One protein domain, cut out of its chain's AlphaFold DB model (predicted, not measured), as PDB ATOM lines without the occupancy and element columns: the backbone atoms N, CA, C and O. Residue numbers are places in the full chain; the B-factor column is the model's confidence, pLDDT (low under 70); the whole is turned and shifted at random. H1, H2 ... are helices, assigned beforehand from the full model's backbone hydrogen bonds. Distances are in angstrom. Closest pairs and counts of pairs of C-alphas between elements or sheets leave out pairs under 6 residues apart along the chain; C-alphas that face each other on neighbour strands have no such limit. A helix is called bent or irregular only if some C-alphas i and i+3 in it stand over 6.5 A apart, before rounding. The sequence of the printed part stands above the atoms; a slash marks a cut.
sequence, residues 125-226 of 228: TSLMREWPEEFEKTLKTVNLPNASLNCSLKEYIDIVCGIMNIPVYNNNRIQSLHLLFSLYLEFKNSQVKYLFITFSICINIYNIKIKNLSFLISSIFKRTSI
ATOM      1  N   THR A 125     234.639 196.384 179.325       74.12
ATOM      2  CA  THR A 125     234.120 197.531 178.564       74.12
ATOM      3  C   THR A 125     232.919 198.182 179.250       74.12
ATOM      4  O   THR A 125     232.774 199.404 179.244       74.12
ATOM      5  N   SER A 126     232.060 197.378 179.884       78.31
ATOM      6  CA  SER A 126     230.896 197.878 180.622       78.31
ATOM      7  C   SER A 126     231.325 198.653 181.872       78.31
ATOM      8  O   SER A 126     230.790 199.726 182.152       78.31
ATOM      9  N   LEU A 127     232.349 198.164 182.583       79.44
ATOM     10  CA  LEU A 127     232.917 198.840 183.757       79.44
ATOM     11  C   LEU A 127     233.661 200.136 183.406       79.44
ATOM     12  O   LEU A 127     233.734 201.045 184.241       79.44
ATOM     13  N   MET A 128     234.180 200.252 182.180       72.19
ATOM     14  CA  MET A 128     234.831 201.468 181.678       72.19
ATOM     15  C   MET A 128     233.855 202.607 181.359       72.19
ATOM     16  O   MET A 128     234.295 203.742 181.189       72.19
ATOM     17  N   ARG A 129     232.543 202.342 181.325       73.94
ATOM     18  CA  ARG A 129     231.533 203.372 181.055       73.94
ATOM     19  C   ARG A 129     231.574 204.497 182.098       73.94
ATOM     20  O   ARG A 129     231.944 204.297 183.259       73.94
ATOM     21  N   GLU A 130     231.176 205.682 181.658       73.88
ATOM     22  CA  GLU A 130     230.923 206.846 182.502       73.88
ATOM     23  C   GLU A 130     229.921 206.536 183.626       73.88
ATOM     24  O   GLU A 130     229.022 205.702 183.477       73.88
ATOM     25  N   TRP A 131     230.138 207.158 184.787       78.44
ATOM     26  CA  TRP A 131     229.238 207.033 185.927       78.44
ATOM     27  C   TRP A 131     227.992 207.903 185.730       78.44
ATOM     28  O   TRP A 131     228.103 208.977 185.150       78.44
ATOM     29  N   PRO A 132     226.812 207.472 186.216       81.12
ATOM     30  CA  PRO A 132     225.616 208.308 186.184       81.12
ATOM     31  C   PRO A 132     225.868 209.658 186.867       81.12
ATOM     32  O   PRO A 132     226.519 209.705 187.912       81.12
ATOM     33  N   GLU A 133     225.314 210.745 186.328       77.69
ATOM     34  CA  GLU A 133     225.571 212.103 186.835       77.69
ATOM     35  C   GLU A 133     225.223 212.277 188.322       77.69
ATOM     36  O   GLU A 133     225.907 212.994 189.051       77.69
ATOM     37  N   GLU A 134     224.159 211.619 188.792       80.38
ATOM     38  CA  GLU A 134     223.747 211.626 190.204       80.38
ATOM     39  C   GLU A 134     224.814 210.993 191.109       80.38
ATOM     40  O   GLU A 134     225.116 211.493 192.197       80.38
ATOM     41  N   PHE A 135     225.441 209.921 190.625       79.50
ATOM     42  CA  PHE A 135     226.519 209.238 191.325       79.50
ATOM     43  C   PHE A 135     227.802 210.080 191.319       79.50
ATOM     44  O   PHE A 135     228.478 210.217 192.335       79.50
ATOM     45  N   GLU A 136     228.122 210.738 190.205       75.06
ATOM     46  CA  GLU A 136     229.288 211.623 190.144       75.06
ATOM     47  C   GLU A 136     229.143 212.837 191.076       75.06
ATOM     48  O   GLU A 136     230.088 213.206 191.780       75.06
ATOM     49  N   LYS A 137     227.951 213.448 191.118       77.88
ATOM     50  CA  LYS A 137     227.653 214.574 192.018       77.88
ATOM     51  C   LYS A 137     227.823 214.178 193.484       77.88
ATOM     52  O   LYS A 137     228.414 214.942 194.243       77.88
ATOM     53  N   THR A 138     227.368 212.986 193.868       77.81
ATOM     54  CA  THR A 138     227.524 212.473 195.240       77.81
ATOM     55  C   THR A 138     228.971 212.111 195.576       77.81
ATOM     56  O   THR A 138     229.424 212.354 196.688       77.81
ATOM     57  N   LEU A 139     229.760 211.624 194.622       74.81
ATOM     58  CA  LEU A 139     231.185 211.352 194.850       74.81
ATOM     59  C   LEU A 139     232.061 212.598 194.932       74.81
ATOM     60  O   LEU A 139     233.131 212.549 195.529       74.81
ATOM     61  N   LYS A 140     231.629 213.716 194.344       73.31
ATOM     62  CA  LYS A 140     232.300 215.011 194.533       73.31
ATOM     63  C   LYS A 140     232.071 215.578 195.932       73.31
ATOM     64  O   LYS A 140     232.904 216.343 196.409       73.31
ATOM     65  N   THR A 141     230.956 215.233 196.575       72.62
ATOM     66  CA  THR A 141     230.612 215.712 197.921       72.62
ATOM     67  C   THR A 141     231.065 214.759 199.025       72.62
ATOM     68  O   THR A 141     231.333 215.206 200.140       72.62
ATOM     69  N   VAL A 142     231.176 213.463 198.732       72.88
ATOM     70  CA  VAL A 142     231.561 212.427 199.694       72.88
ATOM     71  C   VAL A 142     233.055 212.117 199.593       72.88
ATOM     72  O   VAL A 142     233.576 211.802 198.527       72.88
ATOM     73  N   ASN A 143     233.750 212.136 200.732       67.00
ATOM     74  CA  ASN A 143     235.130 211.661 200.805       67.00
ATOM     75  C   ASN A 143     235.171 210.139 200.610       67.00
ATOM     76  O   ASN A 143     234.503 209.396 201.331       67.00
ATOM     77  N   LEU A 144     235.978 209.675 199.654       72.19
ATOM     78  CA  LEU A 144     236.208 208.248 199.420       72.19
ATOM     79  C   LEU A 144     236.770 207.569 200.680       72.19
ATOM     80  O   LEU A 144     237.549 208.187 201.413       72.19
ATOM     81  N   PRO A 145     236.418 206.294 200.923       71.31
ATOM     82  CA  PRO A 145     236.865 205.567 202.102       71.31
ATOM     83  C   PRO A 145     238.396 205.479 202.121       71.31
ATOM     84  O   PRO A 145     239.019 204.852 201.262       71.31
ATOM     85  N   ASN A 146     239.006 206.131 203.108       69.19
ATOM     86  CA  ASN A 146     240.450 206.171 203.301       69.19
ATOM     87  C   ASN A 146     240.952 204.901 204.014       69.19
ATOM     88  O   ASN A 146     240.184 204.155 204.621       69.19
ATOM     89  N   ALA A 147     242.264 204.655 203.964       62.88
ATOM     90  CA  ALA A 147     242.892 203.495 204.612       62.88
ATOM     91  C   ALA A 147     242.695 203.442 206.148       62.88
ATOM     92  O   ALA A 147     242.957 202.413 206.759       62.88
ATOM     93  N   SER A 148     242.226 204.536 206.760       60.75
ATOM     94  CA  SER A 148     241.980 204.677 208.200       60.75
ATOM     95  C   SER A 148     240.585 204.221 208.645       60.75
ATOM     96  O   SER A 148     240.237 204.378 209.811       60.75
ATOM     97  N   LEU A 149     239.754 203.710 207.734       70.88
ATOM     98  CA  LEU A 149     238.404 203.262 208.067       70.88
ATOM     99  C   LEU A 149     238.464 202.007 208.957       70.88
ATOM    100  O   LEU A 149     239.168 201.054 208.616       70.88
ATOM    101  N   ASN A 150     237.730 201.995 210.077       68.19
ATOM    102  CA  ASN A 150     237.714 200.916 211.084       68.19
ATOM    103  C   ASN A 150     237.001 199.639 210.582       68.19
ATOM    104  O   ASN A 150     235.972 199.242 211.120       68.19
ATOM    105  N   CYS A 151     237.511 199.006 209.531       75.38
ATOM    106  CA  CYS A 151     237.016 197.739 208.990       75.38
ATOM    107  C   CYS A 151     238.167 196.749 208.766       75.38
ATOM    108  O   CYS A 151     239.333 197.117 208.827       75.38
ATOM    109  N   SER A 152     237.887 195.473 208.535       79.31
ATOM    110  CA  SER A 152     238.926 194.517 208.128       79.31
ATOM    111  C   SER A 152     239.334 194.731 206.661       79.31
ATOM    112  O   SER A 152     238.543 195.239 205.863       79.31
ATOM    113  N   LEU A 153     240.535 194.298 206.248       79.56
ATOM    114  CA  LEU A 153     240.951 194.337 204.834       79.56
ATOM    115  C   LEU A 153     239.926 193.687 203.890       79.56
ATOM    116  O   LEU A 153     239.699 194.185 202.789       79.56
ATOM    117  N   LYS A 154     239.276 192.602 204.326       81.25
ATOM    118  CA  LYS A 154     238.240 191.907 203.545       81.25
ATOM    119  C   LYS A 154     237.028 192.804 203.305       81.25
ATOM    120  O   LYS A 154     236.623 192.968 202.163       81.25
ATOM    121  N   GLU A 155     236.506 193.427 204.356       81.56
ATOM    122  CA  GLU A 155     235.378 194.361 204.255       81.56
ATOM    123  C   GLU A 155     235.754 195.610 203.457       81.56
ATOM    124  O   GLU A 155     234.941 196.123 202.695       81.56
ATOM    125  N   TYR A 156     236.998 196.081 203.575       81.38
ATOM    126  CA  TYR A 156     237.486 197.202 202.778       81.38
ATOM    127  C   TYR A 156     237.502 196.875 201.281       81.38
ATOM    128  O   TYR A 156     237.028 197.675 200.478       81.38
ATOM    129  N   ILE A 157     237.986 195.688 200.899       81.19
ATOM    130  CA  ILE A 157     237.920 195.208 199.510       81.19
ATOM    131  C   ILE A 157     236.461 195.126 199.048       81.19
ATOM    132  O   ILE A 157     236.152 195.583 197.949       81.19
ATOM    133  N   ASP A 158     235.568 194.605 199.891       83.56
ATOM    134  CA  ASP A 158     234.146 194.460 199.569       83.56
ATOM    135  C   ASP A 158     233.485 195.844 199.332       83.56
ATOM    136  O   ASP A 158     232.757 196.021 198.352       83.56
ATOM    137  N   ILE A 159     233.828 196.862 200.135       82.69
ATOM    138  CA  ILE A 159     233.392 198.261 199.950       82.69
ATOM    139  C   ILE A 159     233.942 198.850 198.644       82.69
ATOM    140  O   ILE A 159     233.192 199.442 197.865       82.69
ATOM    141  N   VAL A 160     235.245 198.696 198.382       82.31
ATOM    142  CA  VAL A 160     235.891 199.242 197.176       82.31
ATOM    143  C   VAL A 160     235.320 198.614 195.907       82.31
ATOM    144  O   VAL A 160     234.988 199.325 194.957       82.31
ATOM    145  N   CYS A 161     235.164 197.290 195.890       84.56
ATOM    146  CA  CYS A 161     234.526 196.586 194.784       84.56
ATOM    147  C   CYS A 161     233.058 197.008 194.621       84.56
ATOM    148  O   CYS A 161     232.627 197.212 193.487       84.56
ATOM    149  N   GLY A 162     232.327 197.237 195.718       82.75
ATOM    150  CA  GLY A 162     230.962 197.768 195.691       82.75
ATOM    151  C   GLY A 162     230.861 199.143 195.021       82.75
ATOM    152  O   GLY A 162     230.040 199.325 194.124       82.75
ATOM    153  N   ILE A 163     231.746 200.085 195.369       82.06
ATOM    154  CA  ILE A 163     231.809 201.420 194.735       82.06
ATOM    155  C   ILE A 163     232.086 201.303 193.230       82.06
ATOM    156  O   ILE A 163     231.530 202.047 192.422       82.06
ATOM    157  N   MET A 164     232.938 200.354 192.840       78.50
ATOM    158  CA  MET A 164     233.308 200.121 191.444       78.50
ATOM    159  C   MET A 164     232.302 199.271 190.662       78.50
ATOM    160  O   MET A 164     232.544 198.993 189.486       78.50
ATOM    161  N   ASN A 165     231.178 198.893 191.278       82.94
ATOM    162  CA  ASN A 165     230.163 198.010 190.704       82.94
ATOM    163  C   ASN A 165     230.733 196.643 190.262       82.94
ATOM    164  O   ASN A 165     230.351 196.085 189.231       82.94
ATOM    165  N   ILE A 166     231.689 196.115 191.031       85.00
ATOM    166  CA  ILE A 166     232.306 194.803 190.829       85.00
ATOM    167  C   ILE A 166     231.671 193.821 191.824       85.00
ATOM    168  O   ILE A 166     231.781 194.039 193.032       85.00
ATOM    169  N   PRO A 167     231.048 192.720 191.361       83.00
ATOM    170  CA  PRO A 167     230.480 191.733 192.266       83.00
ATOM    171  C   PRO A 167     231.588 191.048 193.070       83.00
ATOM    172  O   PRO A 167     232.618 190.629 192.525       83.00
ATOM    173  N   VAL A 168     231.361 190.906 194.374       81.88
ATOM    174  CA  VAL A 168     232.238 190.142 195.259       81.88
ATOM    175  C   VAL A 168     231.534 188.869 195.683       81.88
ATOM    176  O   VAL A 168     230.465 188.895 196.284       81.88
ATOM    177  N   TYR A 169     232.151 187.741 195.356       78.94
ATOM    178  CA  TYR A 169     231.656 186.424 195.730       78.94
ATOM    179  C   TYR A 169     232.430 185.909 196.949       78.94
ATOM    180  O   TYR A 169     233.658 186.018 196.992       78.94
ATOM    181  N   ASN A 170     231.722 185.297 197.906       67.88
ATOM    182  CA  ASN A 170     232.238 184.942 199.239       67.88
ATOM    183  C   ASN A 170     233.552 184.134 199.244       67.88
ATOM    184  O   ASN A 170     234.343 184.287 200.175       67.88
ATOM    185  N   ASN A 171     233.829 183.350 198.193       67.94
ATOM    186  CA  ASN A 171     235.045 182.535 198.080       67.94
ATOM    187  C   ASN A 171     236.137 183.095 197.148       67.94
ATOM    188  O   ASN A 171     237.245 182.570 197.171       67.94
ATOM    189  N   ASN A 172     235.889 184.154 196.360       73.31
ATOM    190  CA  ASN A 172     236.779 184.549 195.251       73.31
ATOM    191  C   ASN A 172     237.101 186.055 195.195       73.31
ATOM    192  O   ASN A 172     237.076 186.662 194.125       73.31
ATOM    193  N   ARG A 173     237.487 186.670 196.319       78.81
ATOM    194  CA  ARG A 173     237.929 188.087 196.347       78.81
ATOM    195  C   ARG A 173     239.106 188.377 195.409       78.81
ATOM    196  O   ARG A 173     239.200 189.463 194.849       78.81
ATOM    197  N   ILE A 174     239.968 187.385 195.184       82.44
ATOM    198  CA  ILE A 174     241.106 187.474 194.256       82.44
ATOM    199  C   ILE A 174     240.630 187.734 192.821       82.44
ATOM    200  O   ILE A 174     241.253 188.507 192.100       82.44
ATOM    201  N   GLN A 175     239.509 187.137 192.407       82.19
ATOM    202  CA  GLN A 175     238.950 187.348 191.070       82.19
ATOM    203  C   GLN A 175     238.401 188.773 190.915       82.19
ATOM    204  O   GLN A 175     238.652 189.417 189.898       82.19
ATOM    205  N   SER A 176     237.721 189.293 191.941       85.00
ATOM    206  CA  SER A 176     237.232 190.678 191.964       85.00
ATOM    207  C   SER A 176     238.386 191.690 191.961       85.00
ATOM    208  O   SER A 176     238.340 192.673 191.223       85.00
ATOM    209  N   LEU A 177     239.464 191.418 192.707       85.12
ATOM    210  CA  LEU A 177     240.689 192.226 192.679       85.12
ATOM    211  C   LEU A 177     241.400 192.158 191.326       85.12
ATOM    212  O   LEU A 177     241.855 193.182 190.824       85.12
ATOM    213  N   HIS A 178     241.464 190.980 190.704       85.50
ATOM    214  CA  HIS A 178     242.012 190.845 189.357       85.50
ATOM    215  C   HIS A 178     241.237 191.714 188.358       85.50
ATOM    216  O   HIS A 178     241.855 192.394 187.540       85.50
ATOM    217  N   LEU A 179     239.902 191.759 188.453       84.31
ATOM    218  CA  LEU A 179     239.079 192.634 187.616       84.31
ATOM    219  C   LEU A 179     239.335 194.119 187.909       84.31
ATOM    220  O   LEU A 179     239.469 194.903 186.972       84.31
ATOM    221  N   LEU A 180     239.484 194.497 189.182       84.88
ATOM    222  CA  LEU A 180     239.834 195.863 189.588       84.88
ATOM    223  C   LEU A 180     241.189 196.303 189.008       84.88
ATOM    224  O   LEU A 180     241.305 197.400 188.461       84.88
ATOM    225  N   PHE A 181     242.213 195.450 189.087       84.75
ATOM    226  CA  PHE A 181     243.534 195.752 188.533       84.75
ATOM    227  C   PHE A 181     243.554 195.719 187.004       84.75
ATOM    228  O   PHE A 181     244.214 196.557 186.391       84.75
ATOM    229  N   SER A 182     242.797 194.813 186.385       83.88
ATOM    230  CA  SER A 182     242.613 194.783 184.928       83.88
ATOM    231  C   SER A 182     241.961 196.075 184.437       83.88
ATOM    232  O   SER A 182     242.419 196.665 183.464       83.88
ATOM    233  N   LEU A 183     240.949 196.565 185.161       83.06
ATOM    234  CA  LEU A 183     240.293 197.841 184.895       83.06
ATOM    235  C   LEU A 183     241.277 199.011 185.014       83.06
ATOM    236  O   LEU A 183     241.331 199.861 184.128       83.06
ATOM    237  N   TYR A 184     242.091 199.040 186.073       81.69
ATOM    238  CA  TYR A 184     243.141 200.049 186.233       81.69
ATOM    239  C   TYR A 184     244.143 200.034 185.073       81.69
ATOM    240  O   TYR A 184     244.512 201.091 184.554       81.69
ATOM    241  N   LEU A 185     244.574 198.842 184.655       81.00
ATOM    242  CA  LEU A 185     245.539 198.675 183.575       81.00
ATOM    243  C   LEU A 185     244.966 199.145 182.234       81.00
ATOM    244  O   LEU A 185     245.643 199.878 181.514       81.00
ATOM    245  N   GLU A 186     243.718 198.792 181.920       79.25
ATOM    246  CA  GLU A 186     243.040 199.278 180.711       79.25
ATOM    247  C   GLU A 186     242.861 200.796 180.722       79.25
ATOM    248  O   GLU A 186     243.091 201.462 179.711       79.25
ATOM    249  N   PHE A 187     242.531 201.394 181.867       75.19
ATOM    250  CA  PHE A 187     242.487 202.850 181.984       75.19
ATOM    251  C   PHE A 187     243.858 203.505 181.755       75.19
ATOM    252  O   PHE A 187     243.953 204.512 181.054       75.19
ATOM    253  N   LYS A 188     244.936 202.921 182.289       74.06
ATOM    254  CA  LYS A 188     246.300 203.421 182.071       74.06
ATOM    255  C   LYS A 188     246.733 203.289 180.605       74.06
ATOM    256  O   LYS A 188     247.347 204.204 180.064       74.06
ATOM    257  N   ASN A 189     246.382 202.183 179.950       72.44
ATOM    258  CA  ASN A 189     246.705 201.938 178.543       72.44
ATOM    259  C   ASN A 189     245.851 202.792 177.591       72.44
ATOM    260  O   ASN A 189     246.339 203.245 176.554       72.44
ATOM    261  N   SER A 190     244.583 203.043 177.926       65.38
ATOM    262  CA  SER A 190     243.669 203.850 177.106       65.38
ATOM    263  C   SER A 190     244.003 205.344 177.120       65.38
ATOM    264  O   SER A 190     243.843 205.986 176.081       65.38
ATOM    265  N   GLN A 191     244.566 205.888 178.208       57.03
ATOM    266  CA  GLN A 191     245.089 207.266 178.227       57.03
ATOM    267  C   GLN A 191     246.134 207.525 177.126       57.03
ATOM    268  O   GLN A 191     246.225 208.641 176.621       57.03
ATOM    269  N   VAL A 192     246.871 206.494 176.701       50.69
ATOM    270  CA  VAL A 192     247.853 206.589 175.608       50.69
ATOM    271  C   VAL A 192     247.180 206.583 174.225       50.69
ATOM    272  O   VAL A 192     247.690 207.198 173.293       50.69
ATOM    273  N   LYS A 193     246.016 205.931 174.073       47.25
ATOM    274  CA  LYS A 193     245.316 205.779 172.779       47.25
ATOM    275  C   LYS A 193     244.420 206.964 172.407       47.25
ATOM    276  O   LYS A 193     244.339 207.304 171.232       47.25
ATOM    277  N   TYR A 194     243.755 207.600 173.373       45.84
ATOM    278  CA  TYR A 194     242.779 208.671 173.101       45.84
ATOM    279  C   TYR A 194     243.381 210.083 173.011       45.84
ATOM    280  O   TYR A 194     242.639 211.056 172.906       45.84
ATOM    281  N   LEU A 195     244.712 210.217 172.975       44.69
ATOM    282  CA  LEU A 195     245.370 211.511 172.761       44.69
ATOM    283  C   LEU A 195     245.093 212.110 171.361       44.69
ATOM    284  O   LEU A 195     245.397 213.276 171.137       44.69
ATOM    285  N   PHE A 196     244.525 211.341 170.419       39.25
ATOM    286  CA  PHE A 196     244.479 211.728 169.004       39.25
ATOM    287  C   PHE A 196     243.115 212.061 168.393       39.25
ATOM    288  O   PHE A 196     243.106 212.604 167.291       39.25
ATOM    289  N   ILE A 197     241.966 211.792 169.023       35.97
ATOM    290  CA  ILE A 197     240.670 212.067 168.369       35.97
ATOM    291  C   ILE A 197     239.647 212.569 169.395       35.97
ATOM    292  O   ILE A 197     239.206 211.820 170.258       35.97
ATOM    293  N   THR A 198     239.343 213.868 169.287       42.31
ATOM    294  CA  THR A 198     238.181 214.627 169.795       42.31
ATOM    295  C   THR A 198     237.407 214.024 170.976       42.31
ATOM    296  O   THR A 198     236.684 213.057 170.783       42.31
ATOM    297  N   PHE A 199     237.476 214.655 172.156       40.41
ATOM    298  CA  PHE A 199     236.339 215.032 173.027       40.41
ATOM    299  C   PHE A 199     236.883 215.466 174.405       40.41
ATOM    300  O   PHE A 199     237.194 214.647 175.269       40.41
ATOM    301  N   SER A 200     236.986 216.781 174.625       42.25
ATOM    302  CA  SER A 200     237.522 217.386 175.863       42.25
ATOM    303  C   SER A 200     236.691 217.060 177.122       42.25
ATOM    304  O   SER A 200     237.181 217.137 178.244       42.25
ATOM    305  N   ILE A 201     235.431 216.648 176.945       43.53
ATOM    306  CA  ILE A 201     234.499 216.363 178.044       43.53
ATOM    307  C   ILE A 201     234.725 214.945 178.598       43.53
ATOM    308  O   ILE A 201     234.901 214.788 179.804       43.53
ATOM    309  N   CYS A 202     234.872 213.929 177.736       43.28
ATOM    310  CA  CYS A 202     235.124 212.549 178.171       43.28
ATOM    311  C   CYS A 202     236.439 212.417 178.963       43.28
ATOM    312  O   CYS A 202     236.503 211.691 179.951       43.28
ATOM    313  N   ILE A 203     237.486 213.167 178.607       49.72
ATOM    314  CA  ILE A 203     238.792 213.105 179.292       49.72
ATOM    315  C   ILE A 203     238.691 213.492 180.777       49.72
ATOM    316  O   ILE A 203     239.418 212.939 181.610       49.72
ATOM    317  N   ASN A 204     237.799 214.422 181.134       50.31
ATOM    318  CA  ASN A 204     237.698 214.923 182.504       50.31
ATOM    319  C   ASN A 204     237.004 213.905 183.430       50.31
ATOM    320  O   ASN A 204     237.476 213.637 184.534       50.31
ATOM    321  N   ILE A 205     235.955 213.248 182.931       52.28
ATOM    322  CA  ILE A 205     235.223 212.194 183.649       52.28
ATOM    323  C   ILE A 205     236.071 210.923 183.807       52.28
ATOM    324  O   ILE A 205     236.156 210.358 184.903       52.28
ATOM    325  N   TYR A 206     236.782 210.509 182.751       61.19
ATOM    326  CA  TYR A 206     237.730 209.393 182.834       61.19
ATOM    327  C   TYR A 206     238.851 209.685 183.846       61.19
ATOM    328  O   TYR A 206     239.249 208.798 184.601       61.19
ATOM    329  N   ASN A 207     239.314 210.937 183.945       61.56
ATOM    330  CA  ASN A 207     240.297 211.341 184.954       61.56
ATOM    331  C   ASN A 207     239.783 211.208 186.393       61.56
ATOM    332  O   ASN A 207     240.547 210.786 187.259       61.56
ATOM    333  N   ILE A 208     238.519 211.547 186.667       65.00
ATOM    334  CA  ILE A 208     237.929 211.407 188.010       65.00
ATOM    335  C   ILE A 208     237.918 209.934 188.421       65.00
ATOM    336  O   ILE A 208     238.401 209.583 189.498       65.00
ATOM    337  N   LYS A 209     237.446 209.056 187.531       68.94
ATOM    338  CA  LYS A 209     237.373 207.618 187.806       68.94
ATOM    339  C   LYS A 209     238.762 207.005 188.000       68.94
ATOM    340  O   LYS A 209     238.949 206.238 188.937       68.94
ATOM    341  N   ILE A 210     239.755 207.408 187.203       69.69
ATOM    342  CA  ILE A 210     241.155 206.961 187.336       69.69
ATOM    343  C   ILE A 210     241.802 207.473 188.626       69.69
ATOM    344  O   ILE A 210     242.487 206.707 189.306       69.69
ATOM    345  N   LYS A 211     241.581 208.740 188.994       71.56
ATOM    346  CA  LYS A 211     242.070 209.304 190.262       71.56
ATOM    347  C   LYS A 211     241.476 208.565 191.455       71.56
ATOM    348  O   LYS A 211     242.224 208.187 192.354       71.56
ATOM    349  N   ASN A 212     240.172 208.295 191.424       72.44
ATOM    350  CA  ASN A 212     239.489 207.542 192.472       72.44
ATOM    351  C   ASN A 212     239.998 206.097 192.532       72.44
ATOM    352  O   ASN A 212     240.316 205.613 193.614       72.44
ATOM    353  N   LEU A 213     240.177 205.431 191.384       72.31
ATOM    354  CA  LEU A 213     240.744 204.080 191.330       72.31
ATOM    355  C   LEU A 213     242.166 204.041 191.899       72.31
ATOM    356  O   LEU A 213     242.482 203.173 192.704       72.31
ATOM    357  N   SER A 214     243.009 205.000 191.514       74.75
ATOM    358  CA  SER A 214     244.381 205.135 192.008       74.75
ATOM    359  C   SER A 214     244.416 205.372 193.521       74.75
ATOM    360  O   SER A 214     245.185 204.727 194.233       74.75
ATOM    361  N   PHE A 215     243.541 206.241 194.033       76.62
ATOM    362  CA  PHE A 215     243.417 206.510 195.465       76.62
ATOM    363  C   PHE A 215     242.966 205.271 196.249       76.62
ATOM    364  O   PHE A 215     243.556 204.952 197.284       76.62
ATOM    365  N   LEU A 216     241.961 204.547 195.747       73.94
ATOM    366  CA  LEU A 216     241.453 203.329 196.378       73.94
ATOM    367  C   LEU A 216     242.490 202.201 196.328       73.94
ATOM    368  O   LEU A 216     242.738 201.568 197.350       73.94
ATOM    369  N   ILE A 217     243.172 201.997 195.196       76.25
ATOM    370  CA  ILE A 217     244.255 201.009 195.069       76.25
ATOM    371  C   ILE A 217     245.411 201.352 196.015       76.25
ATOM    372  O   ILE A 217     245.874 200.484 196.753       76.25
ATOM    373  N   SER A 218     245.844 202.613 196.056       74.00
ATOM    374  CA  SER A 218     246.879 203.078 196.990       74.00
ATOM    375  C   SER A 218     246.464 202.862 198.448       74.00
ATOM    376  O   SER A 218     247.269 202.418 199.265       74.00
ATOM    377  N   SER A 219     245.189 203.083 198.773       71.69
ATOM    378  CA  SER A 219     244.645 202.832 200.110       71.69
ATOM    379  C   SER A 219     244.605 201.339 200.460       71.69
ATOM    380  O   SER A 219     244.948 200.990 201.589       71.69
ATOM    381  N   ILE A 220     244.281 200.456 199.503       72.31
ATOM    382  CA  ILE A 220     244.386 198.994 199.671       72.31
ATOM    383  C   ILE A 220     245.839 198.608 199.979       72.31
ATOM    384  O   ILE A 220     246.087 197.946 200.985       72.31
ATOM    385  N   PHE A 221     246.804 199.062 199.171       72.81
ATOM    386  CA  PHE A 221     248.224 198.747 199.372       72.81
ATOM    387  C   PHE A 221     248.762 199.286 200.703       72.81
ATOM    388  O   PHE A 221     249.448 198.575 201.440       72.81
ATOM    389  N   LYS A 222     248.411 200.525 201.057       71.88
ATOM    390  CA  LYS A 222     248.837 201.136 202.318       71.88
ATOM    391  C   LYS A 222     248.289 200.376 203.524       71.88
ATOM    392  O   LYS A 222     249.014 200.201 204.493       71.88
ATOM    393  N   ARG A 223     247.051 199.878 203.447       65.94
ATOM    394  CA  ARG A 223     246.457 199.035 204.489       65.94
ATOM    395  C   ARG A 223     247.115 197.661 204.572       65.94
ATOM    396  O   ARG A 223     247.398 197.210 205.674       65.94
ATOM    397  N   THR A 224     247.434 197.034 203.436       62.47
ATOM    398  CA  THR A 224     248.190 195.774 203.456       62.47
ATOM    399  C   THR A 224     249.559 195.938 204.112       62.47
ATOM    400  O   THR A 224     249.969 195.040 204.820       62.47
ATOM    401  N   SER A 225     250.237 197.083 203.976       59.88
ATOM    402  CA  SER A 225     251.494 197.337 204.704       59.88
ATOM    403  C   SER A 225     251.327 197.587 206.209       59.88
ATOM    404  O   SER A 225     252.332 197.617 206.903       59.88
ATOM    405  N   ILE A 226     250.109 197.830 206.706       57.09
ATOM    406  CA  ILE A 226     249.829 198.102 208.130       57.09
ATOM    407  C   ILE A 226     249.416 196.820 208.873       57.09
ATOM    408  O   ILE A 226     249.576 196.735 210.085       57.09
TER     409      ILE A 226
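What this domain is: This is residues 125 to 226 of the 228 residues of the protein "Intraflagellar transport protein 46 homolog" of Hymenolepis diminuta (UniProt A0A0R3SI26). A long helical hairpin of H4 and H3, crossing at a slant, has short H2 packed on both at the end away from its turn; residues 196 to 201, at the turn, stick out, and H1 sits off to one side near H4. The 102 printed residues hold four named helices, H1 to H4 in order, all helix, compact with a radius of gyration of the C-alphas of 14.4 A, spanning 43 by 29 by 24 A.

How they stand to each other: H4, residues 200 to 224, touches H3, residues 173 to 196, opposite ways at a shallow tilt of 34.9 degrees, only just short of steep; the closest C-alphas, Phe 187 and Ile 210, are 6.9 A apart. H2, residues 153 to 163, touches H4 through its residues 216 to 224 alone, opposite ways at a shallow tilt of 10 degrees; the closest C-alphas, Val 160 and Leu 216, are 6.9 A apart. H2 touches H3 through its residues 173 to 180 alone, the same way at a steep tilt of 45 degrees; the closest C-alphas, Cys 161 and Ser 176, are 7.1 A apart. H1, residues 133 to 141, is near H4, but apart from H2 and H3. Every O i to N i+4 pair is within hydrogen-bond range in H1 and H2, 16 of 20 in H3 and 19 of 21 in H4.

Where its parts are: H1 begins at C-alpha 133 (225.571, 212.103, 186.835). H3 is 36.7 A long, with a kink of 29 degrees near residue 190, and irregular, C-alphas 193 and 196 being 7.1 A apart. H4, 36.6 A, ends at C-alpha 224 (248.190, 195.774, 203.456).

The domain as a whole: The C-alphas farthest apart, Asn 150 and Ile 197, are 44.2 A apart. The printed part has no cut; the link from H1 to H2 is long, H2 to H3 short, H3 to H4 tight. Confidence is under 70 in 32 residues, among them 190 to 210.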